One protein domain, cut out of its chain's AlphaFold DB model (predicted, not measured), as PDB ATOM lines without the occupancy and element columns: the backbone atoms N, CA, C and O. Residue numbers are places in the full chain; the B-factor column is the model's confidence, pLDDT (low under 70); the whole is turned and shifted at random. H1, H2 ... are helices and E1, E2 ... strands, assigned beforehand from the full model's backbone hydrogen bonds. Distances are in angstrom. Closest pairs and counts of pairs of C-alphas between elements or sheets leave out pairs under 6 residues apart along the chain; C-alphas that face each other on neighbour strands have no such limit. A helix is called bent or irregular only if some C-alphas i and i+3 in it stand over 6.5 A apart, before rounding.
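What this domain is: This is residues 3 to 65 and 113 to 225 of the 438 residues of the protein "Phosphomevalonate kinase, peroxisomal" of Senna tora (UniProt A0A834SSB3). A compact cluster of helices is packed round H4, which runs through the middle, with H1, H3, H5 and the helical hairpin of H6 and H7 round it. Two small strand pairs lie at opposite ends, E1 and E2 beside H1, E3 and E4 beside H5; H2 lies near H1 and H3, and residues 15 to 20 stick out. The printed part has 176 residues, with seven named helices and four named strands in the order E1 E2 H1 H2 H3 H4 H5 E3 H6 H7 E4; the class is mostly helix, and both sheets are antiparallel. The radius of gyration of the C-alphas is 15.8 A, and the rounded outline spans 44 by 35 by 35 A.

How they stand to each other: E3, residues 184 to 187, and E4, residues 221 to 224, are antiparallel neighbours at 166 degrees, with N 185 and O 223 within hydrogen-bond range at 2.9 A. The closest C-alphas of E3 and H5, residues 174 to 181, are those of Tyr 186 and Phe 174, 6.6 A apart. H5 forms a helical hairpin with the hub H4, residues 149 to 166, at a shallow tilt of 29 degrees; their closest C-alphas, of Val 176 and Gln 160, are 5.9 A apart. H4 touches H3, residues 116 to 132, with its residues 155 to 163 alone, at a steep tilt of 53 degrees; the closest C-alphas are those of Ala 159 and Thr 122, 5.2 A apart. With residues 158 to 166 alone it touches H1, residues 22 to 38, closest at the C-alphas of Ala 162 and Tyr 26, 5.1 A. H6, residues 192 to 200, and H7, residues 206 to 215, form a helical hairpin at a shallow tilt of 4 degrees, with the C-alphas of Ala 197 and Val 209 closest at 5.6 A. H2, residues 41 to 51, is close to but not clearly touching H1, with the C-alphas of Asn 44 and His 36 closest at 6.3 A. E1, residues 3 to 5, and E2, residues 10 to 13, form an antiparallel hairpin, with N 3 and O 12 at 2.8 A. In H1 to H5 every O i to N i+4 pair is within hydrogen-bond range; H6 has 3 of 5 and H7 5 of 6.

Where its parts are: E1 begins at C-alpha 3 (183.819, 162.025, 232.291). H1 is 23.9 A long, H3 24.1 A and H4 25.2 A, from C-alpha 149 (174.596, 138.896, 210.466) to C-alpha 166. H6 is irregular, with C-alphas 193 and 196 7.3 A apart. E4 ends at C-alpha 224 (167.912, 142.512, 199.715).

The domain as a whole: The two C-alphas farthest apart, of Ser 16 and Gln 144, are 48.7 A apart. Residues 66 to 112 are not printed; C-alphas 65 and 113 are 7.3 A apart across this cut. The link from H3 to H4 is long. Mean pLDDT of the printed part is 85.8, and residues 15 to 19, 140 to 147 and 196 to 205 are under 70.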
ATOM      1  N   LYS A   3     183.590 162.992 231.211       87.50
ATOM      2  CA  LYS A   3     183.819 162.025 232.291       87.50
ATOM      3  C   LYS A   3     182.748 160.946 232.222       87.50
ATOM      4  O   LYS A   3     181.564 161.264 232.163       87.50
ATOM      5  N   LEU A   4     183.172 159.688 232.260       85.25
ATOM      6  CA  LEU A   4     182.287 158.532 232.329       85.25
ATOM      7  C   LEU A   4     182.249 158.013 233.767       85.25
ATOM      8  O   LEU A   4     183.272 157.610 234.321       85.25
ATOM      9  N   ALA A   5     181.068 158.002 234.371       85.62
ATOM     10  CA  ALA A   5     180.845 157.349 235.649       85.62
ATOM     11  C   ALA A   5     180.541 155.864 235.410       85.62
ATOM     12  O   ALA A   5     179.451 155.500 234.983       85.62
ATOM     13  N   LEU A   6     181.504 154.991 235.713       77.06
ATOM     14  CA  LEU A   6     181.423 153.555 235.403       77.06
ATOM     15  C   LEU A   6     180.304 152.814 236.151       77.06
ATOM     16  O   LEU A   6     179.817 151.801 235.672       77.06
ATOM     17  N   LYS A   7     179.861 153.318 237.312       75.56
ATOM     18  CA  LYS A   7     178.831 152.654 238.130       75.56
ATOM     19  C   LYS A   7     177.431 152.720 237.512       75.56
ATOM     20  O   LYS A   7     176.652 151.792 237.670       75.56
ATOM     21  N   ASN A   8     177.099 153.835 236.872       74.69
ATOM     22  CA  ASN A   8     175.781 154.091 236.284       74.69
ATOM     23  C   ASN A   8     175.857 154.372 234.776       74.69
ATOM     24  O   ASN A   8     174.856 154.754 234.180       74.69
ATOM     25  N   LEU A   9     177.045 154.213 234.181       79.06
ATOM     26  CA  LEU A   9     177.345 154.476 232.774       79.06
ATOM     27  C   LEU A   9     176.936 155.885 232.321       79.06
ATOM     28  O   LEU A   9     176.621 156.106 231.156       79.06
ATOM     29  N   THR A  10     176.938 156.858 233.238       81.69
ATOM     30  CA  THR A  10     176.535 158.229 232.914       81.69
ATOM     31  C   THR A  10     177.713 159.034 232.389       81.69
ATOM     32  O   THR A  10     178.831 158.950 232.898       81.69
ATOM     33  N   ILE A  11     177.452 159.831 231.356       83.88
ATOM     34  CA  ILE A  11     178.439 160.721 230.749       83.88
ATOM     35  C   ILE A  11     178.177 162.135 231.253       83.88
ATOM     36  O   ILE A  11     177.054 162.631 231.181       83.88
ATOM     37  N   GLN A  12     179.222 162.791 231.745       83.19
ATOM     38  CA  GLN A  12     179.191 164.177 232.193       83.19
ATOM     39  C   GLN A  12     180.148 165.011 231.347       83.19
ATOM     40  O   GLN A  12     181.333 164.691 231.229       83.19
ATOM     41  N   CYS A  13     179.642 166.090 230.753       79.88
ATOM     42  CA  CYS A  13     180.488 167.067 230.079       79.88
ATOM     43  C   CYS A  13     181.265 167.875 231.129       79.88
ATOM     44  O   CYS A  13     180.681 168.366 232.092       79.88
ATOM     45  N   VAL A  14     182.583 167.986 230.957       78.12
ATOM     46  CA  VAL A  14     183.483 168.705 231.879       78.12
ATOM     47  C   VAL A  14     183.798 170.117 231.371       78.12
ATOM     48  O   VAL A  14     184.285 170.949 232.128       78.12
ATOM     49  N   SER A  15     183.541 170.399 230.090       67.00
ATOM     50  CA  SER A  15     183.783 171.707 229.472       67.00
ATOM     51  C   SER A  15     182.556 172.613 229.557       67.00
ATOM     52  O   SER A  15     181.435 172.158 229.352       67.00
ATOM     53  N   SER A  16     182.787 173.909 229.778       58.75
ATOM     54  CA  SER A  16     181.768 174.967 229.752       58.75
ATOM     55  C   SER A  16     181.276 175.333 228.343       58.75
ATOM     56  O   SER A  16     180.390 176.170 228.219       58.75
ATOM     57  N   SER A  17     181.840 174.742 227.280       55.84
ATOM     58  CA  SER A  17     181.376 174.951 225.904       55.84
ATOM     59  C   SER A  17     180.088 174.165 225.640       55.84
ATOM     60  O   SER A  17     180.048 172.946 225.819       55.84
ATOM     61  N   GLU A  18     179.055 174.867 225.183       54.62
ATOM     62  CA  GLU A  18     177.647 174.442 225.165       54.62
ATOM     63  C   GLU A  18     177.264 173.366 224.131       54.62
ATOM     64  O   GLU A  18     176.117 172.921 224.102       54.62
ATOM     65  N   THR A  19     178.174 172.885 223.285       66.62
ATOM     66  CA  THR A  19     177.800 171.988 222.179       66.62
ATOM     67  C   THR A  19     177.923 170.514 222.563       66.62
ATOM     68  O   THR A  19     178.905 169.845 222.240       66.62
ATOM     69  N   ARG A  20     176.914 169.991 223.268       80.69
ATOM     70  CA  ARG A  20     176.738 168.545 223.486       80.69
ATOM     71  C   ARG A  20     176.168 167.884 222.234       80.69
ATOM     72  O   ARG A  20     175.257 168.426 221.615       80.69
ATOM     73  N   ASN A  21     176.654 166.689 221.899       86.44
ATOM     74  CA  ASN A  21     176.070 165.875 220.835       86.44
ATOM     75  C   ASN A  21     175.343 164.659 221.442       86.44
ATOM     76  O   ASN A  21     175.996 163.657 221.749       86.44
ATOM     77  N   PRO A  22     174.007 164.716 221.611       89.25
ATOM     78  CA  PRO A  22     173.258 163.642 222.262       89.25
ATOM     79  C   PRO A  22     173.357 162.311 221.508       89.25
ATOM     80  O   PRO A  22     173.360 161.263 222.141       89.25
ATOM     81  N   PHE A  23     173.496 162.329 220.178       91.50
ATOM     82  CA  PHE A  23     173.637 161.104 219.384       91.50
ATOM     83  C   PHE A  23     174.906 160.331 219.762       91.50
ATOM     84  O   PHE A  23     174.848 159.124 219.973       91.50
ATOM     85  N   VAL A  24     176.036 161.029 219.914       91.88
ATOM     86  CA  VAL A  24     177.316 160.415 220.311       91.88
ATOM     87  C   VAL A  24     177.287 159.978 221.776       91.88
ATOM     88  O   VAL A  24     177.767 158.897 222.110       91.88
ATOM     89  N   GLU A  25     176.695 160.791 222.653       91.12
ATOM     90  CA  GLU A  25     176.564 160.457 224.074       91.12
ATOM     91  C   GLU A  25     175.740 159.178 224.272       91.12
ATOM     92  O   GLU A  25     176.198 158.254 224.947       91.12
ATOM     93  N   TYR A  26     174.566 159.079 223.642       91.69
ATOM     94  CA  TYR A  26     173.743 157.875 223.722       91.69
ATOM     95  C   TYR A  26     174.388 156.685 223.011       91.69
ATOM     96  O   TYR A  26     174.350 155.585 223.556       91.69
ATOM     97  N   ALA A  27     175.046 156.877 221.861       94.62
ATOM     98  CA  ALA A  27     175.798 155.807 221.206       94.62
ATOM     99  C   ALA A  27     176.834 155.180 222.155       94.62
ATOM    100  O   ALA A  27     176.891 153.956 222.283       94.62
ATOM    101  N   LEU A  28     177.595 156.004 222.885       93.56
ATOM    102  CA  LEU A  28     178.580 155.526 223.855       93.56
ATOM    103  C   LEU A  28     177.927 154.825 225.055       93.56
ATOM    104  O   LEU A  28     178.334 153.719 225.407       93.56
ATOM    105  N   GLN A  29     176.901 155.428 225.664       91.50
ATOM    106  CA  GLN A  29     176.210 154.844 226.824       91.50
ATOM    107  C   GLN A  29     175.590 153.485 226.506       91.50
ATOM    108  O   GLN A  29     175.771 152.532 227.264       91.50
ATOM    109  N   TYR A  30     174.879 153.387 225.383       92.44
ATOM    110  CA  TYR A  30     174.185 152.164 224.991       92.44
ATOM    111  C   TYR A  30     175.154 151.078 224.516       92.44
ATOM    112  O   TYR A  30     174.931 149.910 224.826       92.44
ATOM    113  N   SER A  31     176.268 151.438 223.866       95.12
ATOM    114  CA  SER A  31     177.311 150.465 223.504       95.12
ATOM    115  C   SER A  31     177.994 149.871 224.738       95.12
ATOM    116  O   SER A  31     178.213 148.665 224.807       95.12
ATOM    117  N   LEU A  32     178.282 150.696 225.751       93.12
ATOM    118  CA  LEU A  32     178.838 150.228 227.027       93.12
ATOM    119  C   LEU A  32     177.848 149.362 227.806       93.12
ATOM    120  O   LEU A  32     178.227 148.327 228.349       93.12
ATOM    121  N   ALA A  33     176.581 149.778 227.858       92.00
ATOM    122  CA  ALA A  33     175.533 149.003 228.509       92.00
ATOM    123  C   ALA A  33     175.367 147.632 227.837       92.00
ATOM    124  O   ALA A  33     175.255 146.625 228.534       92.00
ATOM    125  N   ALA A  34     175.422 147.583 226.502       93.62
ATOM    126  CA  ALA A  34     175.370 146.340 225.744       93.62
ATOM    127  C   ALA A  34     176.573 145.444 226.059       93.62
ATOM    128  O   ALA A  34     176.387 144.280 226.396       93.62
ATOM    129  N   ALA A  35     177.790 146.000 226.060       93.75
ATOM    130  CA  ALA A  35     178.994 145.258 226.422       93.75
ATOM    131  C   ALA A  35     178.886 144.634 227.824       93.75
ATOM    132  O   ALA A  35     179.115 143.439 227.989       93.75
ATOM    133  N   HIS A  36     178.440 145.406 228.820       91.31
ATOM    134  CA  HIS A  36     178.232 144.902 230.179       91.31
ATOM    135  C   HIS A  36     177.166 143.805 230.275       91.31
ATOM    136  O   HIS A  36     177.322 142.878 231.070       91.31
ATOM    137  N   ALA A  37     176.089 143.908 229.494       90.94
ATOM    138  CA  ALA A  37     175.008 142.926 229.483       90.94
ATOM    139  C   ALA A  37     175.386 141.621 228.764       90.94
ATOM    140  O   ALA A  37     174.834 140.568 229.085       90.94
ATOM    141  N   THR A  38     176.312 141.681 227.805       91.75
ATOM    142  CA  THR A  38     176.762 140.524 227.018       91.75
ATOM    143  C   THR A  38     177.938 139.789 227.665       91.75
ATOM    144  O   THR A  38     178.040 138.570 227.540       91.75
ATOM    145  N   PHE A  39     178.829 140.504 228.348       94.00
ATOM    146  CA  PHE A  39     180.075 139.950 228.869       94.00
ATOM    147  C   PHE A  39     179.929 139.166 230.173       94.00
ATOM    148  O   PHE A  39     179.150 139.508 231.063       94.00
ATOM    149  N   ASP A  40     180.768 138.139 230.326       92.44
ATOM    150  CA  ASP A  40     180.966 137.465 231.608       92.44
ATOM    151  C   ASP A  40     181.786 138.326 232.594       92.44
ATOM    152  O   ASP A  40     182.190 139.456 232.302       92.44
ATOM    153  N   LYS A  41     182.032 137.819 233.809       89.75
ATOM    154  CA  LYS A  41     182.797 138.559 234.831       89.75
ATOM    155  C   LYS A  41     184.221 138.905 234.377       89.75
ATOM    156  O   LYS A  41     184.673 140.018 234.630       89.75
ATOM    157  N   ASN A  42     184.906 137.990 233.696       92.44
ATOM    158  CA  ASN A  42     186.294 138.180 233.276       92.44
ATOM    159  C   ASN A  42     186.385 139.207 232.141       92.44
ATOM    160  O   ASN A  42     187.230 140.101 232.165       92.44
ATOM    161  N   GLN A  43     185.488 139.112 231.161       92.81
ATOM    162  CA  GLN A  43     185.380 140.066 230.060       92.81
ATOM    163  C   GLN A  43     185.015 141.470 230.566       92.81
ATOM    164  O   GLN A  43     185.585 142.459 230.112       92.81
ATOM    165  N   ASN A  44     184.142 141.567 231.571       90.69
ATOM    166  CA  ASN A  44     183.818 142.836 232.220       90.69
ATOM    167  C   ASN A  44     185.017 143.468 232.944       90.69
ATOM    168  O   ASN A  44     185.187 144.687 232.898       90.69
ATOM    169  N   GLU A  45     185.880 142.673 233.581       92.00
ATOM    170  CA  GLU A  45     187.124 143.181 234.175       92.00
ATOM    171  C   GLU A  45     188.103 143.703 233.114       92.00
ATOM    172  O   GLU A  45     188.760 144.726 233.327       92.00
ATOM    173  N   LEU A  46     188.199 143.028 231.964       93.38
ATOM    174  CA  LEU A  46     189.008 143.487 230.831       93.38
ATOM    175  C   LEU A  46     188.470 144.799 230.256       93.38
ATOM    176  O   LEU A  46     189.243 145.742 230.079       93.38
ATOM    177  N   LEU A  47     187.153 144.896 230.051       92.81
ATOM    178  CA  LEU A  47     186.494 146.131 229.627       92.81
ATOM    179  C   LEU A  47     186.762 147.262 230.627       92.81
ATOM    180  O   LEU A  47     187.143 148.358 230.230       92.81
ATOM    181  N   HIS A  48     186.647 147.002 231.929       91.62
ATOM    182  CA  HIS A  48     186.939 148.002 232.957       91.62
ATOM    183  C   HIS A  48     188.378 148.530 232.858       91.62
ATOM    184  O   HIS A  48     188.592 149.742 232.865       91.62
ATOM    185  N   LYS A  49     189.366 147.637 232.705       92.44
ATOM    186  CA  LYS A  49     190.778 148.016 232.512       92.44
ATOM    187  C   LYS A  49     190.992 148.832 231.238       92.44
ATOM    188  O   LYS A  49     191.791 149.763 231.259       92.44
ATOM    189  N   LEU A  50     190.284 148.501 230.159       92.81
ATOM    190  CA  LEU A  50     190.325 149.242 228.900       92.81
ATOM    191  C   LEU A  50     189.797 150.672 229.080       92.81
ATOM    192  O   LEU A  50     190.457 151.627 228.686       92.81
ATOM    193  N   LEU A  51     188.648 150.840 229.743       91.50
ATOM    194  CA  LEU A  51     188.027 152.152 229.965       91.50
ATOM    195  C   LEU A  51     188.872 153.078 230.853       91.50
ATOM    196  O   LEU A  51     188.832 154.295 230.672       91.50
ATOM    197  N   LEU A  52     189.663 152.526 231.782       91.12
ATOM    198  CA  LEU A  52     190.584 153.302 232.625       91.12
ATOM    199  C   LEU A  52     191.720 153.971 231.836       91.12
ATOM    200  O   LEU A  52     192.292 154.945 232.322       91.12
ATOM    201  N   GLN A  53     192.035 153.488 230.631       91.88
ATOM    202  CA  GLN A  53     193.034 154.109 229.753       91.88
ATOM    203  C   GLN A  53     192.512 155.398 229.097       91.88
ATOM    204  O   GLN A  53     193.299 156.206 228.607       91.88
ATOM    205  N   GLY A  54     191.193 155.616 229.125       90.00
ATOM    206  CA  GLY A  54     190.527 156.686 228.393       90.00
ATOM    207  C   GLY A  54     190.258 156.316 226.934       90.00
ATOM    208  O   GLY A  54     190.812 155.364 226.393       90.00
ATOM    209  N   LEU A  55     189.360 157.069 226.298       90.06
ATOM    210  CA  LEU A  55     189.011 156.904 224.888       90.06
ATOM    211  C   LEU A  55     189.087 158.250 224.176       90.06
ATOM    212  O   LEU A  55     188.602 159.260 224.688       90.06
ATOM    213  N   SER A  56     189.650 158.232 222.972       91.12
ATOM    214  CA  SER A  56     189.579 159.331 222.015       91.12
ATOM    215  C   SER A  56     188.773 158.857 220.813       91.12
ATOM    216  O   SER A  56     189.136 157.864 220.190       91.12
ATOM    217  N   ILE A  57     187.671 159.544 220.514       90.06
ATOM    218  CA  ILE A  57     186.778 159.206 219.403       90.06
ATOM    219  C   ILE A  57     186.845 160.348 218.395       90.06
ATOM    220  O   ILE A  57     186.476 161.479 218.718       90.06
ATOM    221  N   THR A  58     187.290 160.038 217.181       90.69
ATOM    222  CA  THR A  58     187.264 160.955 216.038       90.69
ATOM    223  C   THR A  58     186.148 160.517 215.105       90.69
ATOM    224  O   THR A  58     186.070 159.348 214.738       90.69
ATOM    225  N   ILE A  59     185.269 161.448 214.741       90.06
ATOM    226  CA  ILE A  59     184.140 161.199 213.845       90.06
ATOM    227  C   ILE A  59     184.341 162.065 212.610       90.06
ATOM    228  O   ILE A  59     184.519 163.276 212.730       90.06
ATOM    229  N   LEU A  60     184.287 161.439 211.440       88.44
ATOM    230  CA  LEU A  60     184.432 162.097 210.150       88.44
ATOM    231  C   LEU A  60     183.147 161.882 209.353       88.44
ATOM    232  O   LEU A  60     182.678 160.754 209.220       88.44
ATOM    233  N   GLY A  61     182.552 162.967 208.864       86.75
ATOM    234  CA  GLY A  61     181.364 162.921 208.015       86.75
ATOM    235  C   GLY A  61     181.736 163.253 206.579       86.75
ATOM    236  O   GLY A  61     182.367 164.282 206.345       86.75
ATOM    237  N   CYS A  62     181.339 162.405 205.626       86.31
ATOM    238  CA  CYS A  62     181.493 162.724 204.207       86.31
ATOM    239  C   CYS A  62     180.802 164.059 203.884       86.31
ATOM    240  O   CYS A  62     179.740 164.364 204.438       86.31
ATOM    241  N   ASN A  63     181.388 164.833 202.968       85.69
ATOM    242  CA  ASN A  63     180.840 166.119 202.546       85.69
ATOM    243  C   ASN A  63     179.408 165.979 202.013       85.69
ATOM    244  O   ASN A  63     178.577 166.840 202.268       85.69
ATOM    245  N   ASP A  64     179.088 164.860 201.373       84.62
ATOM    246  CA  ASP A  64     177.776 164.613 200.778       84.62
ATOM    247  C   ASP A  64     176.595 164.670 201.762       84.62
ATOM    248  O   ASP A  64     175.455 164.920 201.370       84.62
ATOM    249  N   PHE A  65     176.842 164.478 203.061       84.19
ATOM    250  CA  PHE A  65     175.819 164.621 204.100       84.19
ATOM    251  C   PHE A  65     175.367 166.072 204.335       84.19
ATOM    252  O   PHE A  65     174.357 166.303 205.019       84.19
ATOM    253  N   GLY A 113     169.596 165.799 203.728       76.31
ATOM    254  CA  GLY A 113     168.523 164.841 204.023       76.31
ATOM    255  C   GLY A 113     168.939 163.362 203.967       76.31
ATOM    256  O   GLY A 113     168.104 162.492 204.180       76.31
ATOM    257  N   LEU A 114     170.228 163.061 203.777       81.81
ATOM    258  CA  LEU A 114     170.776 161.700 203.640       81.81
ATOM    259  C   LEU A 114     170.893 160.879 204.943       81.81
ATOM    260  O   LEU A 114     171.538 159.838 204.970       81.81
ATOM    261  N   GLY A 115     170.308 161.333 206.053       87.69
ATOM    262  CA  GLY A 115     170.358 160.581 207.315       87.69
ATOM    263  C   GLY A 115     171.711 160.634 208.043       87.69
ATOM    264  O   GLY A 115     172.092 159.679 208.715       87.69
ATOM    265  N   SER A 116     172.422 161.765 207.979       88.56
ATOM    266  CA  SER A 116     173.757 161.935 208.586       88.56
ATOM    267  C   SER A 116     173.838 161.585 210.078       88.56
ATOM    268  O   SER A 116     174.822 161.001 210.529       88.56
ATOM    269  N   SER A 117     172.791 161.865 210.864       90.88
ATOM    270  CA  SER A 117     172.752 161.493 212.284       90.88
ATOM    271  C   SER A 117     172.608 159.986 212.509       90.88
ATOM    272  O   SER A 117     173.127 159.475 213.503       90.88
ATOM    273  N   ALA A 118     171.929 159.272 211.606       93.62
ATOM    274  CA  ALA A 118     171.810 157.818 211.650       93.62
ATOM    275  C   ALA A 118     173.126 157.152 211.258       93.62
ATOM    276  O   ALA A 118     173.606 156.304 212.008       93.62
ATOM    277  N   ALA A 119     173.754 157.604 210.168       94.62
ATOM    278  CA  ALA A 119     175.069 157.131 209.743       94.62
ATOM    279  C   ALA A 119     176.128 157.347 210.838       94.62
ATOM    280  O   ALA A 119     176.810 156.406 211.233       94.62
ATOM    281  N   MET A 120     176.190 158.551 211.419       94.69
ATOM    282  CA  MET A 120     177.103 158.867 212.523       94.69
ATOM    283  C   MET A 120     176.854 157.989 213.756       94.69
ATOM    284  O   MET A 120     177.793 157.406 214.291       94.69
ATOM    285  N   THR A 121     175.602 157.898 214.225       96.69
ATOM    286  CA  THR A 121     175.258 157.062 215.392       96.69
ATOM    287  C   THR A 121     175.665 155.614 215.151       96.69
ATOM    288  O   THR A 121     176.287 154.996 216.011       96.69
ATOM    289  N   THR A 122     175.357 155.095 213.963       97.44
ATOM    290  CA  THR A 122     175.664 153.723 213.565       97.44
ATOM    291  C   THR A 122     177.166 153.472 213.522       97.44
ATOM    292  O   THR A 122     177.622 152.503 214.119       97.44
ATOM    293  N   ALA A 123     177.945 154.365 212.906       96.25
ATOM    294  CA  ALA A 123     179.400 154.249 212.836       96.25
ATOM    295  C   ALA A 123     180.048 154.254 214.230       96.25
ATOM    296  O   ALA A 123     180.911 153.426 214.513       96.25
ATOM    297  N   VAL A 124     179.594 155.134 215.131       97.06
ATOM    298  CA  VAL A 124     180.093 155.185 216.516       97.06
ATOM    299  C   VAL A 124     179.744 153.903 217.272       97.06
ATOM    300  O   VAL A 124     180.614 153.335 217.928       97.06
ATOM    301  N   VAL A 125     178.500 153.422 217.179       98.06
ATOM    302  CA  VAL A 125     178.082 152.171 217.834       98.06
ATOM    303  C   VAL A 125     178.866 150.977 217.292       98.06
ATOM    304  O   VAL A 125     179.407 150.204 218.076       98.06
ATOM    305  N   ALA A 126     178.980 150.849 215.969       97.31
ATOM    306  CA  ALA A 126     179.733 149.783 215.318       97.31
ATOM    307  C   ALA A 126     181.200 149.768 215.772       97.31
ATOM    308  O   ALA A 126     181.698 148.735 216.221       97.31
ATOM    309  N   ALA A 127     181.868 150.927 215.736       96.56
ATOM    310  CA  ALA A 127     183.258 151.065 216.153       96.56
ATOM    311  C   ALA A 127     183.454 150.722 217.635       96.56
ATOM    312  O   ALA A 127     184.392 150.006 217.978       96.56
ATOM    313  N   LEU A 128     182.566 151.189 218.520       97.00
ATOM    314  CA  LEU A 128     182.659 150.922 219.957       97.00
ATOM    315  C   LEU A 128     182.397 149.456 220.293       97.00
ATOM    316  O   LEU A 128     183.172 148.862 221.036       97.00
ATOM    317  N   LEU A 129     181.340 148.852 219.745       97.19
ATOM    318  CA  LEU A 129     181.038 147.439 219.982       97.19
ATOM    319  C   LEU A 129     182.160 146.538 219.456       97.19
ATOM    320  O   LEU A 129     182.520 145.566 220.122       97.19
ATOM    321  N   HIS A 130     182.747 146.880 218.306       95.62
ATOM    322  CA  HIS A 130     183.907 146.173 217.776       95.62
ATOM    323  C   HIS A 130     185.138 146.349 218.674       95.62
ATOM    324  O   HIS A 130     185.764 145.365 219.063       95.62
ATOM    325  N   TYR A 131     185.445 147.587 219.075       95.50
ATOM    326  CA  TYR A 131     186.578 147.912 219.946       95.50
ATOM    327  C   TYR A 131     186.483 147.242 221.323       95.50
ATOM    328  O   TYR A 131     187.486 146.789 221.870       95.50
ATOM    329  N   PHE A 132     185.275 147.136 221.882       95.00
ATOM    330  CA  PHE A 132     185.034 146.426 223.137       95.00
ATOM    331  C   PHE A 132     185.098 144.902 222.984       95.00
ATOM    332  O   PHE A 132     185.208 144.211 223.992       95.00
ATOM    333  N   GLY A 133     185.052 144.374 221.757       94.31
ATOM    334  CA  GLY A 133     185.029 142.939 221.477       94.31
ATOM    335  C   GLY A 133     183.648 142.296 221.628       94.31
ATOM    336  O   GLY A 133     183.569 141.086 221.826       94.31
ATOM    337  N   VAL A 134     182.571 143.089 221.564       95.00
ATOM    338  CA  VAL A 134     181.179 142.598 221.581       95.00
ATOM    339  C   VAL A 134     180.798 141.997 220.230       95.00
ATOM    340  O   VAL A 134     180.081 141.005 220.198       95.00
ATOM    341  N   VAL A 135     181.292 142.589 219.139       95.06
ATOM    342  CA  VAL A 135     181.034 142.159 217.755       95.06
ATOM    343  C   VAL A 135     182.336 142.073 216.958       95.06
ATOM    344  O   VAL A 135     183.316 142.766 217.257       95.06
ATOM    345  N   ARG A 136     182.364 141.262 215.902       92.44
ATOM    346  CA  ARG A 136     183.481 141.157 214.958       92.44
ATOM    347  C   ARG A 136     183.019 141.572 213.570       92.44
ATOM    348  O   ARG A 136     182.443 140.791 212.832       92.44
ATOM    349  N   LEU A 137     183.310 142.820 213.223       90.50
ATOM    350  CA  LEU A 137     182.971 143.367 211.917       90.50
ATOM    351  C   LEU A 137     184.049 142.997 210.896       90.50
ATOM    352  O   LEU A 137     185.241 143.038 211.203       90.50
ATOM    353  N   SER A 138     183.629 142.667 209.680       83.19
ATOM    354  CA  SER A 138     184.526 142.416 208.554       83.19
ATOM    355  C   SER A 138     184.868 143.689 207.768       83.19
ATOM    356  O   SER A 138     184.078 144.630 207.676       83.19
ATOM    357  N   SER A 139     186.038 143.685 207.124       74.31
ATOM    358  CA  SER A 139     186.425 144.667 206.096       74.31
ATOM    359  C   SER A 139     185.995 144.256 204.676       74.31
ATOM    360  O   SER A 139     186.259 144.975 203.714       74.31
ATOM    361  N   SER A 140     185.348 143.089 204.522       63.44
ATOM    362  CA  SER A 140     184.975 142.543 203.211       63.44
ATOM    363  C   SER A 140     183.804 143.293 202.569       63.44
ATOM    364  O   SER A 140     182.771 143.540 203.203       63.44
ATOM    365  N   LYS A 141     183.978 143.598 201.278       59.47
ATOM    366  CA  LYS A 141     182.988 144.232 200.393       59.47
ATOM    367  C   LYS A 141     181.989 143.236 199.797       59.47
ATOM    368  O   LYS A 141     180.939 143.650 199.321       59.47
ATOM    369  N   ASP A 142     182.296 141.938 199.824       53.78
ATOM    370  CA  ASP A 142     181.418 140.924 199.240       53.78
ATOM    371  C   ASP A 142     180.270 140.584 200.194       53.78
ATOM    372  O   ASP A 142     180.428 139.874 201.190       53.78
ATOM    373  N   THR A 143     179.079 141.082 199.859       54.34
ATOM    374  CA  THR A 143     177.820 140.805 200.565       54.34
ATOM    375  C   THR A 143     177.459 139.317 200.569       54.34
ATOM    376  O   THR A 143     176.782 138.864 201.489       54.34
ATOM    377  N   GLN A 144     177.951 138.538 199.597       50.41
ATOM    378  CA  GLN A 144     177.674 137.101 199.474       50.41
ATOM    379  C   GLN A 144     178.358 136.231 200.542       50.41
ATOM    380  O   GLN A 144     177.904 135.113 200.773       50.41
ATOM    381  N   ASP A 145     179.390 136.743 201.225       48.56
ATOM    382  CA  ASP A 145     180.167 136.004 202.236       48.56
ATOM    383  C   ASP A 145     180.080 136.625 203.649       48.56
ATOM    384  O   ASP A 145     180.796 136.211 204.567       48.56
ATOM    385  N   ARG A 146     179.189 137.609 203.864       60.56
ATOM    386  CA  ARG A 146     178.990 138.235 205.184       60.56
ATOM    387  C   ARG A 146     178.345 137.249 206.164       60.56
ATOM    388  O   ARG A 146     177.130 137.093 206.212       60.56
ATOM    389  N   LYS A 147     179.178 136.608 206.988       60.69
ATOM    390  CA  LYS A 147     178.764 135.741 208.110       60.69
ATOM    391  C   LYS A 147     178.373 136.521 209.371       60.69
ATOM    392  O   LYS A 147     177.848 135.928 210.308       60.69
ATOM    393  N   ASP A 148     178.572 137.837 209.371       72.19
ATOM    394  CA  ASP A 148     178.466 138.705 210.551       72.19
ATOM    395  C   ASP A 148     177.022 139.182 210.818       72.19
ATOM    396  O   ASP A 148     176.807 140.245 211.395       72.19
ATOM    397  N   THR A 149     175.998 138.445 210.378       82.69
ATOM    398  CA  THR A 149     174.596 138.896 210.466       82.69
ATOM    399  C   THR A 149     174.152 139.140 211.907       82.69
ATOM    400  O   THR A 149     173.517 140.154 212.182       82.69
ATOM    401  N   GLU A 150     174.521 138.259 212.843       89.00
ATOM    402  CA  GLU A 150     174.185 138.427 214.266       89.00
ATOM    403  C   GLU A 150     174.877 139.655 214.880       89.00
ATOM    404  O   GLU A 150     174.286 140.378 215.686       89.00
ATOM    405  N   ASP A 151     176.108 139.925 214.448       93.50
ATOM    406  CA  ASP A 151     176.895 141.082 214.867       93.50
ATOM    407  C   ASP A 151     176.308 142.389 214.309       93.50
ATOM    408  O   ASP A 151     176.169 143.373 215.037       93.50
ATOM    409  N   LEU A 152     175.881 142.399 213.043       93.88
ATOM    410  CA  LEU A 152     175.163 143.530 212.448       93.88
ATOM    411  C   LEU A 152     173.801 143.749 213.118       93.88
ATOM    412  O   LEU A 152     173.426 144.892 213.368       93.88
ATOM    413  N   ASP A 153     173.087 142.684 213.482       94.00
ATOM    414  CA  ASP A 153     171.838 142.778 214.242       94.00
ATOM    415  C   ASP A 153     172.065 143.387 215.629       94.00
ATOM    416  O   ASP A 153     171.264 144.213 216.078       94.00
ATOM    417  N   MET A 154     173.169 143.044 216.298       95.19
ATOM    418  CA  MET A 154     173.581 143.694 217.541       95.19
ATOM    419  C   MET A 154     173.825 145.193 217.319       95.19
ATOM    420  O   MET A 154     173.252 146.019 218.032       95.19
ATOM    421  N   VAL A 155     174.609 145.563 216.299       97.12
ATOM    422  CA  VAL A 155     174.863 146.972 215.948       97.12
ATOM    423  C   VAL A 155     173.552 147.711 215.675       97.12
ATOM    424  O   VAL A 155     173.336 148.781 216.245       97.12
ATOM    425  N   HIS A 156     172.654 147.142 214.869       96.38
ATOM    426  CA  HIS A 156     171.362 147.741 214.538       96.38
ATOM    427  C   HIS A 156     170.508 147.988 215.776       96.38
ATOM    428  O   HIS A 156     170.057 149.115 215.968       96.38
ATOM    429  N   LYS A 157     170.322 146.993 216.652       95.31
ATOM    430  CA  LYS A 157     169.517 147.154 217.876       95.31
ATOM    431  C   LYS A 157     170.026 148.322 218.720       95.31
ATOM    432  O   LYS A 157     169.251 149.196 219.108       95.31
ATOM    433  N   ILE A 158     171.336 148.367 218.961       96.25
ATOM    434  CA  ILE A 158     171.963 149.387 219.808       96.25
ATOM    435  C   ILE A 158     171.928 150.767 219.145       96.25
ATOM    436  O   ILE A 158     171.510 151.739 219.780       96.25
ATOM    437  N   ALA A 159     172.301 150.863 217.867       96.81
ATOM    438  CA  ALA A 159     172.282 152.114 217.114       96.81
ATOM    439  C   ALA A 159     170.863 152.674 216.985       96.81
ATOM    440  O   ALA A 159     170.646 153.868 217.192       96.81
ATOM    441  N   GLN A 160     169.880 151.813 216.719       95.88
ATOM    442  CA  GLN A 160     168.488 152.206 216.549       95.88
ATOM    443  C   GLN A 160     167.892 152.722 217.856       95.88
ATOM    444  O   GLN A 160     167.200 153.744 217.851       95.88
ATOM    445  N   THR A 161     168.179 152.055 218.978       93.69
ATOM    446  CA  THR A 161     167.773 152.522 220.307       93.69
ATOM    447  C   THR A 161     168.433 153.855 220.651       93.69
ATOM    448  O   THR A 161     167.723 154.801 220.998       93.69
ATOM    449  N   ALA A 162     169.757 153.971 220.501       93.81
ATOM    450  CA  ALA A 162     170.490 155.205 220.789       93.81
ATOM    451  C   ALA A 162     169.972 156.385 219.950       93.81
ATOM    452  O   ALA A 162     169.705 157.464 220.486       93.81
ATOM    453  N   HIS A 163     169.752 156.167 218.651       94.56
ATOM    454  CA  HIS A 163     169.234 157.183 217.737       94.56
ATOM    455  C   HIS A 163     167.804 157.606 218.084       94.56
ATOM    456  O   HIS A 163     167.538 158.802 218.185       94.56
ATOM    457  N   CYS A 164     166.897 156.662 218.361       91.62
ATOM    458  CA  CYS A 164     165.514 156.972 218.754       91.62
ATOM    459  C   CYS A 164     165.433 157.806 220.039       91.62
ATOM    460  O   CYS A 164     164.553 158.660 220.177       91.62
ATOM    461  N   ILE A 165     166.334 157.561 220.991       88.88
ATOM    462  CA  ILE A 165     166.392 158.307 222.250       88.88
ATOM    463  C   ILE A 165     166.970 159.699 222.013       88.88
ATOM    464  O   ILE A 165     166.362 160.679 222.439       88.88
ATOM    465  N   ALA A 166     168.074 159.799 221.269       88.75
ATOM    466  CA  ALA A 166     168.672 161.077 220.891       88.75
ATOM    467  C   ALA A 166     167.697 161.965 220.097       88.75
ATOM    468  O   ALA A 166     167.646 163.175 220.303       88.75
ATOM    469  N   GLN A 167     166.889 161.365 219.217       85.38
ATOM    470  CA  GLN A 167     165.877 162.063 218.425       85.38
ATOM    471  C   GLN A 167     164.602 162.390 219.226       85.38
ATOM    472  O   GLN A 167     163.780 163.189 218.776       85.38
ATOM    473  N   GLY A 168     164.397 161.759 220.387       84.94
ATOM    474  CA  GLY A 168     163.212 161.942 221.232       84.94
ATOM    475  C   GLY A 168     161.917 161.344 220.668       84.94
ATOM    476  O   GLY A 168     160.834 161.649 221.165       84.94
ATOM    477  N   LYS A 169     161.993 160.507 219.625       83.38
ATOM    478  CA  LYS A 169     160.839 159.843 218.997       83.38
ATOM    479  C   LYS A 169     161.247 158.514 218.370       83.38
ATOM    480  O   LYS A 169     162.387 158.346 217.956       83.38
ATOM    481  N   VAL A 170     160.292 157.589 218.233       84.00
ATOM    482  CA  VAL A 170     160.511 156.363 217.450       84.00
ATOM    483  C   VAL A 170     160.228 156.667 215.973       84.00
ATOM    484  O   VAL A 170     159.061 156.755 215.565       84.00
ATOM    485  N   GLY A 171     161.293 156.887 215.196       84.06
ATOM    486  CA  GLY A 171     161.258 157.102 213.742       84.06
ATOM    487  C   GLY A 171     160.890 155.842 212.949       84.06
ATOM    488  O   GLY A 171     160.435 154.859 213.527       84.06
ATOM    489  N   SER A 172     161.057 155.868 211.621       87.94
ATOM    490  CA  SER A 172     160.868 154.660 210.804       87.94
ATOM    491  C   SER A 172     161.917 153.592 211.108       87.94
ATOM    492  O   SER A 172     161.598 152.418 211.021       87.94
ATOM    493  N   GLY A 173     163.134 154.011 211.464       92.62
ATOM    494  CA  GLY A 173     164.293 153.144 211.657       92.62
ATOM    495  C   GLY A 173     164.997 152.736 210.364       92.62
ATOM    496  O   GLY A 173     165.998 152.028 210.388       92.62
ATOM    497  N   PHE A 174     164.500 153.208 209.218       94.31
ATOM    498  CA  PHE A 174     165.091 152.898 207.920       94.31
ATOM    499  C   PHE A 174     166.496 153.484 207.756       94.31
ATOM    500  O   PHE A 174     167.370 152.825 207.214       94.31
ATOM    501  N   ASP A 175     166.713 154.707 208.238       94.12
ATOM    502  CA  ASP A 175     167.989 155.419 208.148       94.12
ATOM    503  C   ASP A 175     169.109 154.682 208.893       94.12
ATOM    504  O   ASP A 175     170.188 154.468 208.345       94.12
ATOM    505  N   VAL A 176     168.840 154.233 210.120       96.19
ATOM    506  CA  VAL A 176     169.786 153.418 210.896       96.19
ATOM    507  C   VAL A 176     169.940 152.032 210.281       96.19
ATOM    508  O   VAL A 176     171.061 151.567 210.105       96.19
ATOM    509  N   SER A 177     168.836 151.378 209.914       95.81
ATOM    510  CA  SER A 177     168.888 150.063 209.274       95.81
ATOM    511  C   SER A 177     169.731 150.103 207.991       95.81
ATOM    512  O   SER A 177     170.576 149.239 207.785       95.81
ATOM    513  N   SER A 178     169.564 151.120 207.142       94.38
ATOM    514  CA  SER A 178     170.325 151.255 205.893       94.38
ATOM    515  C   SER A 178     171.796 151.558 206.160       94.38
ATOM    516  O   SER A 178     172.655 150.970 205.511       94.38
ATOM    517  N   ALA A 179     172.107 152.367 207.176       95.06
ATOM    518  CA  ALA A 179     173.489 152.576 207.598       95.06
ATOM    519  C   ALA A 179     174.165 151.273 208.067       95.06
ATOM    520  O   ALA A 179     175.363 151.114 207.860       95.06
ATOM    521  N   VAL A 180     173.421 150.340 208.676       95.12
ATOM    522  CA  VAL A 180     173.954 149.044 209.133       95.12
ATOM    523  C   VAL A 180     174.093 148.041 207.994       95.12
ATOM    524  O   VAL A 180     175.163 147.457 207.834       95.12
ATOM    525  N   TYR A 181     173.020 147.820 207.235       92.50
ATOM    526  CA  TYR A 181     172.910 146.690 206.308       92.50
ATOM    527  C   TYR A 181     173.113 147.060 204.833       92.50
ATOM    528  O   TYR A 181     173.235 146.154 204.018       92.50
ATOM    529  N   GLY A 182     173.134 148.350 204.487       91.56
ATOM    530  CA  GLY A 182     173.239 148.824 203.107       91.56
ATOM    531  C   GLY A 182     171.896 148.885 202.374       91.56
ATOM    532  O   GLY A 182     170.854 149.178 202.978       91.56
ATOM    533  N   SER A 183     171.929 148.654 201.058       90.94
ATOM    534  CA  SER A 183     170.761 148.705 200.168       90.94
ATOM    535  C   SER A 183     169.744 147.615 200.510       90.94
ATOM    536  O   SER A 183     170.068 146.429 200.591       90.94
ATOM    537  N   GLN A 184     168.491 148.015 200.733       92.81
ATOM    538  CA  GLN A 184     167.454 147.105 201.211       92.81
ATOM    539  C   GLN A 184     166.039 147.624 200.965       92.81
ATOM    540  O   GLN A 184     165.787 148.830 200.903       92.81
ATOM    541  N   ARG A 185     165.088 146.690 200.975       93.06
ATOM    542  CA  ARG A 185     163.692 146.953 201.316       93.06
ATOM    543  C   ARG A 185     163.514 146.702 202.806       93.06
ATOM    544  O   ARG A 185     163.972 145.691 203.336       93.06
ATOM    545  N   TYR A 186     162.808 147.611 203.462       94.31
ATOM    546  CA  TYR A 186     162.661 147.609 204.908       94.31
ATOM    547  C   TYR A 186     161.214 147.842 205.332       94.31
ATOM    548  O   TYR A 186     160.558 148.778 204.869       94.31
ATOM    549  N   VAL A 187     160.750 147.026 206.273       93.00
ATOM    550  CA  VAL A 187     159.506 147.232 207.014       93.00
ATOM    551  C   VAL A 187     159.865 147.496 208.467       93.00
ATOM    552  O   VAL A 187     160.599 146.737 209.096       93.00
ATOM    553  N   ARG A 188     159.343 148.601 208.992       92.88
ATOM    554  CA  ARG A 188     159.599 149.075 210.351       92.88
ATOM    555  C   ARG A 188     159.156 148.056 211.415       92.88
ATOM    556  O   ARG A 188     158.071 147.501 211.312       92.88
ATOM    557  N   PHE A 189     159.946 147.942 212.486       92.62
ATOM    558  CA  PHE A 189     159.594 147.213 213.713       92.62
ATOM    559  C   PHE A 189     158.454 147.867 214.523       92.62
ATOM    560  O   PHE A 189     158.281 149.092 214.554       92.62
ATOM    561  N   SER A 190     157.747 147.048 215.290       91.38
ATOM    562  CA  SER A 190     156.770 147.428 216.307       91.38
ATOM    563  C   SER A 190     157.396 148.360 217.367       91.38
ATOM    564  O   SER A 190     158.360 147.971 218.036       91.38
ATOM    565  N   PRO A 191     156.907 149.611 217.538       87.44
ATOM    566  CA  PRO A 191     157.520 150.619 218.418       87.44
ATOM    567  C   PRO A 191     157.695 150.192 219.884       87.44
ATOM    568  O   PRO A 191     158.518 150.764 220.606       87.44
ATOM    569  N   GLU A 192     156.928 149.201 220.329       86.06
ATOM    570  CA  GLU A 192     156.902 148.646 221.678       86.06
ATOM    571  C   GLU A 192     158.286 148.150 222.116       86.06
ATOM    572  O   GLU A 192     158.642 148.336 223.280       86.06
ATOM    573  N   VAL A 193     159.102 147.631 221.188       85.06
ATOM    574  CA  VAL A 193     160.443 147.085 221.478       85.06
ATOM    575  C   VAL A 193     161.434 148.135 222.006       85.06
ATOM    576  O   VAL A 193     162.388 147.786 222.694       85.06
ATOM    577  N   ILE A 194     161.195 149.430 221.745       82.06
ATOM    578  CA  ILE A 194     162.042 150.555 222.210       82.06
ATOM    579  C   ILE A 194     161.308 151.439 223.237       82.06
ATOM    580  O   ILE A 194     161.899 152.321 223.861       82.06
ATOM    581  N   SER A 195     160.012 151.212 223.454       76.06
ATOM    582  CA  SER A 195     159.178 152.063 224.312       76.06
ATOM    583  C   SER A 195     159.687 152.151 225.760       76.06
ATOM    584  O   SER A 195     159.764 153.248 226.321       76.06
ATOM    585  N   SER A 196     160.131 151.029 226.339       69.94
ATOM    586  CA  SER A 196     160.733 150.968 227.680       69.94
ATOM    587  C   SER A 196     162.027 151.784 227.767       69.94
ATOM    588  O   SER A 196     162.253 152.499 228.747       69.94
ATOM    589  N   ALA A 197     162.837 151.766 226.705       67.00
ATOM    590  CA  ALA A 197     164.098 152.490 226.640       67.00
ATOM    591  C   ALA A 197     163.916 154.013 226.622       67.00
ATOM    592  O   ALA A 197     164.680 154.731 227.268       67.00
ATOM    593  N   GLN A 198     162.868 154.519 225.963       67.62
ATOM    594  CA  GLN A 198     162.558 155.954 225.953       67.62
ATOM    595  C   GLN A 198     162.130 156.486 227.326       67.62
ATOM    596  O   GLN A 198     162.438 157.628 227.677       67.62
ATOM    597  N   VAL A 199     161.416 155.673 228.107       62.34
ATOM    598  CA  VAL A 199     160.982 156.039 229.462       62.34
ATOM    599  C   VAL A 199     162.165 155.991 230.424       62.34
ATOM    600  O   VAL A 199     162.393 156.932 231.182       62.34
ATOM    601  N   ALA A 200     162.962 154.932 230.364       59.88
ATOM    602  CA  ALA A 200     164.044 154.702 231.307       59.88
ATOM    603  C   ALA A 200     165.294 155.564 231.065       59.88
ATOM    604  O   ALA A 200     166.010 155.852 232.026       59.88
ATOM    605  N   ALA A 201     165.514 156.081 229.849       58.03
ATOM    606  CA  ALA A 201     166.508 157.133 229.601       58.03
ATOM    607  C   ALA A 201     166.280 158.384 230.479       58.03
ATOM    608  O   ALA A 201     167.222 159.120 230.760       58.03
ATOM    609  N   LYS A 202     165.047 158.602 230.967       57.41
ATOM    610  CA  LYS A 202     164.707 159.673 231.920       57.41
ATOM    611  C   LYS A 202     164.940 159.292 233.389       57.41
ATOM    612  O   LYS A 202     164.981 160.180 234.231       57.41
ATOM    613  N   VAL A 203     165.066 157.997 233.698       55.34
ATOM    614  CA  VAL A 203     165.069 157.441 235.069       55.34
ATOM    615  C   VAL A 203     166.425 156.816 235.457       55.34
ATOM    616  O   VAL A 203     166.686 156.611 236.637       55.34
ATOM    617  N   GLY A 204     167.333 156.576 234.502       61.00
ATOM    618  CA  GLY A 204     168.720 156.162 234.774       61.00
ATOM    619  C   GLY A 204     168.951 154.653 234.949       61.00
ATOM    620  O   GLY A 204     169.985 154.260 235.483       61.00
ATOM    621  N   LEU A 205     168.026 153.805 234.488       65.94
ATOM    622  CA  LEU A 205     168.084 152.332 234.581       65.94
ATOM    623  C   LEU A 205     168.609 151.678 233.284       65.94
ATOM    624  O   LEU A 205     167.988 150.784 232.719       65.94
ATOM    625  N   LEU A 206     169.754 152.142 232.773       75.19
ATOM    626  CA  LEU A 206     170.295 151.723 231.465       75.19
ATOM    627  C   LEU A 206     170.563 150.207 231.348       75.19
ATOM    628  O   LEU A 206     170.348 149.631 230.284       75.19
ATOM    629  N   SER A 207     171.007 149.550 232.425       71.94
ATOM    630  CA  SER A 207     171.400 148.129 232.417       71.94
ATOM    631  C   SER A 207     170.227 147.147 232.314       71.94
ATOM    632  O   SER A 207     170.356 146.081 231.715       71.94
ATOM    633  N   GLU A 208     169.075 147.485 232.889       72.69
ATOM    634  CA  GLU A 208     167.870 146.648 232.789       72.69
ATOM    635  C   GLU A 208     167.253 146.797 231.396       72.69
ATOM    636  O   GLU A 208     167.005 145.816 230.699       72.69
ATOM    637  N   VAL A 209     167.158 148.042 230.932       79.88
ATOM    638  CA  VAL A 209     166.627 148.408 229.616       79.88
ATOM    639  C   VAL A 209     167.383 147.746 228.481       79.88
ATOM    640  O   VAL A 209     166.768 147.252 227.542       79.88
ATOM    641  N   ILE A 210     168.717 147.759 228.532       87.00
ATOM    642  CA  ILE A 210     169.509 147.193 227.444       87.00
ATOM    643  C   ILE A 210     169.286 145.687 227.338       87.00
ATOM    644  O   ILE A 210     169.186 145.157 226.238       87.00
ATOM    645  N   THR A 211     169.111 145.006 228.470       86.38
ATOM    646  CA  THR A 211     168.809 143.574 228.496       86.38
ATOM    647  C   THR A 211     167.467 143.291 227.818       86.38
ATOM    648  O   THR A 211     167.378 142.358 227.017       86.38
ATOM    649  N   ASP A 212     166.453 144.120 228.079       86.50
ATOM    650  CA  ASP A 212     165.140 144.017 227.435       86.50
ATOM    651  C   ASP A 212     165.208 144.314 225.934       86.50
ATOM    652  O   ASP A 212     164.623 143.589 225.137       86.50
ATOM    653  N   VAL A 213     165.966 145.336 225.526       89.50
ATOM    654  CA  VAL A 213     166.171 145.695 224.111       89.50
ATOM    655  C   VAL A 213     166.862 144.566 223.344       89.50
ATOM    656  O   VAL A 213     166.468 144.245 222.219       89.50
ATOM    657  N   LEU A 214     167.880 143.945 223.945       89.56
ATOM    658  CA  LEU A 214     168.652 142.864 223.334       89.56
ATOM    659  C   LEU A 214     167.830 141.581 223.171       89.56
ATOM    660  O   LEU A 214     167.910 140.932 222.121       89.56
ATOM    661  N   LYS A 215     167.027 141.243 224.189       88.56
ATOM    662  CA  LYS A 215     166.120 140.080 224.207       88.56
ATOM    663  C   LYS A 215     164.786 140.337 223.504       88.56
ATOM    664  O   LYS A 215     164.045 139.391 223.245       88.56
ATOM    665  N   GLY A 216     164.469 141.599 223.231       86.62
ATOM    666  CA  GLY A 216     163.229 142.024 222.607       86.62
ATOM    667  C   GLY A 216     163.043 141.410 221.224       86.62
ATOM    668  O   GLY A 216     164.003 141.139 220.498       86.62
ATOM    669  N   ARG A 217     161.783 141.197 220.840       88.38
ATOM    670  CA  ARG A 217     161.446 140.722 219.499       88.38
ATOM    671  C   ARG A 217     161.412 141.906 218.540       88.38
ATOM    672  O   ARG A 217     160.453 142.669 218.526       88.38
ATOM    673  N   TRP A 218     162.458 142.023 217.736       91.56
ATOM    674  CA  TRP A 218     162.542 142.991 216.652       91.56
ATOM    675  C   TRP A 218     161.904 142.401 215.393       91.56
ATOM    676  O   TRP A 218     162.543 141.648 214.670       91.56
ATOM    677  N   ASP A 219     160.644 142.736 215.141       91.69
ATOM    678  CA  ASP A 219     159.811 142.242 214.033       91.69
ATOM    679  C   ASP A 219     159.900 143.097 212.758       91.69
ATOM    680  O   ASP A 219     159.006 143.059 211.918       91.69
ATOM    681  N   HIS A 220     160.979 143.870 212.606       92.50
ATOM    682  CA  HIS A 220     161.289 144.493 211.324       92.50
ATOM    683  C   HIS A 220     161.537 143.424 210.257       92.50
ATOM    684  O   HIS A 220     162.101 142.365 210.538       92.50
ATOM    685  N   GLU A 221     161.178 143.738 209.017       93.44
ATOM    686  CA  GLU A 221     161.505 142.898 207.868       93.44
ATOM    687  C   GLU A 221     162.563 143.597 207.026       93.44
ATOM    688  O   GLU A 221     162.464 144.795 206.749       93.44
ATOM    689  N   ARG A 222     163.559 142.828 206.588       91.88
ATOM    690  CA  ARG A 222     164.572 143.263 205.633       91.88
ATOM    691  C   ARG A 222     164.652 142.253 204.507       91.88
ATOM    692  O   ARG A 222     164.773 141.055 204.757       91.88
ATOM    693  N   THR A 223     164.658 142.746 203.279       90.88
ATOM    694  CA  THR A 223     164.984 141.950 202.096       90.88
ATOM    695  C   THR A 223     166.012 142.692 201.255       90.88
ATOM    696  O   THR A 223     165.984 143.923 201.181       90.88
ATOM    697  N   GLU A 224     166.930 141.945 200.641       86.44
ATOM    698  CA  GLU A 224     167.912 142.512 199.715       86.44
ATOM    699  C   GLU A 224     167.181 143.217 198.570       86.44
ATOM    700  O   GLU A 224     166.242 142.673 197.984       86.44
ATOM    701  N   PHE A 225     167.584 144.452 198.295       90.12
ATOM    702  CA  PHE A 225     167.026 145.254 197.223       90.12
ATOM    703  C   PHE A 225     168.076 146.264 196.788       90.12
ATOM    704  O   PHE A 225     168.504 147.088 197.593       90.12
TER     705      PHE A 225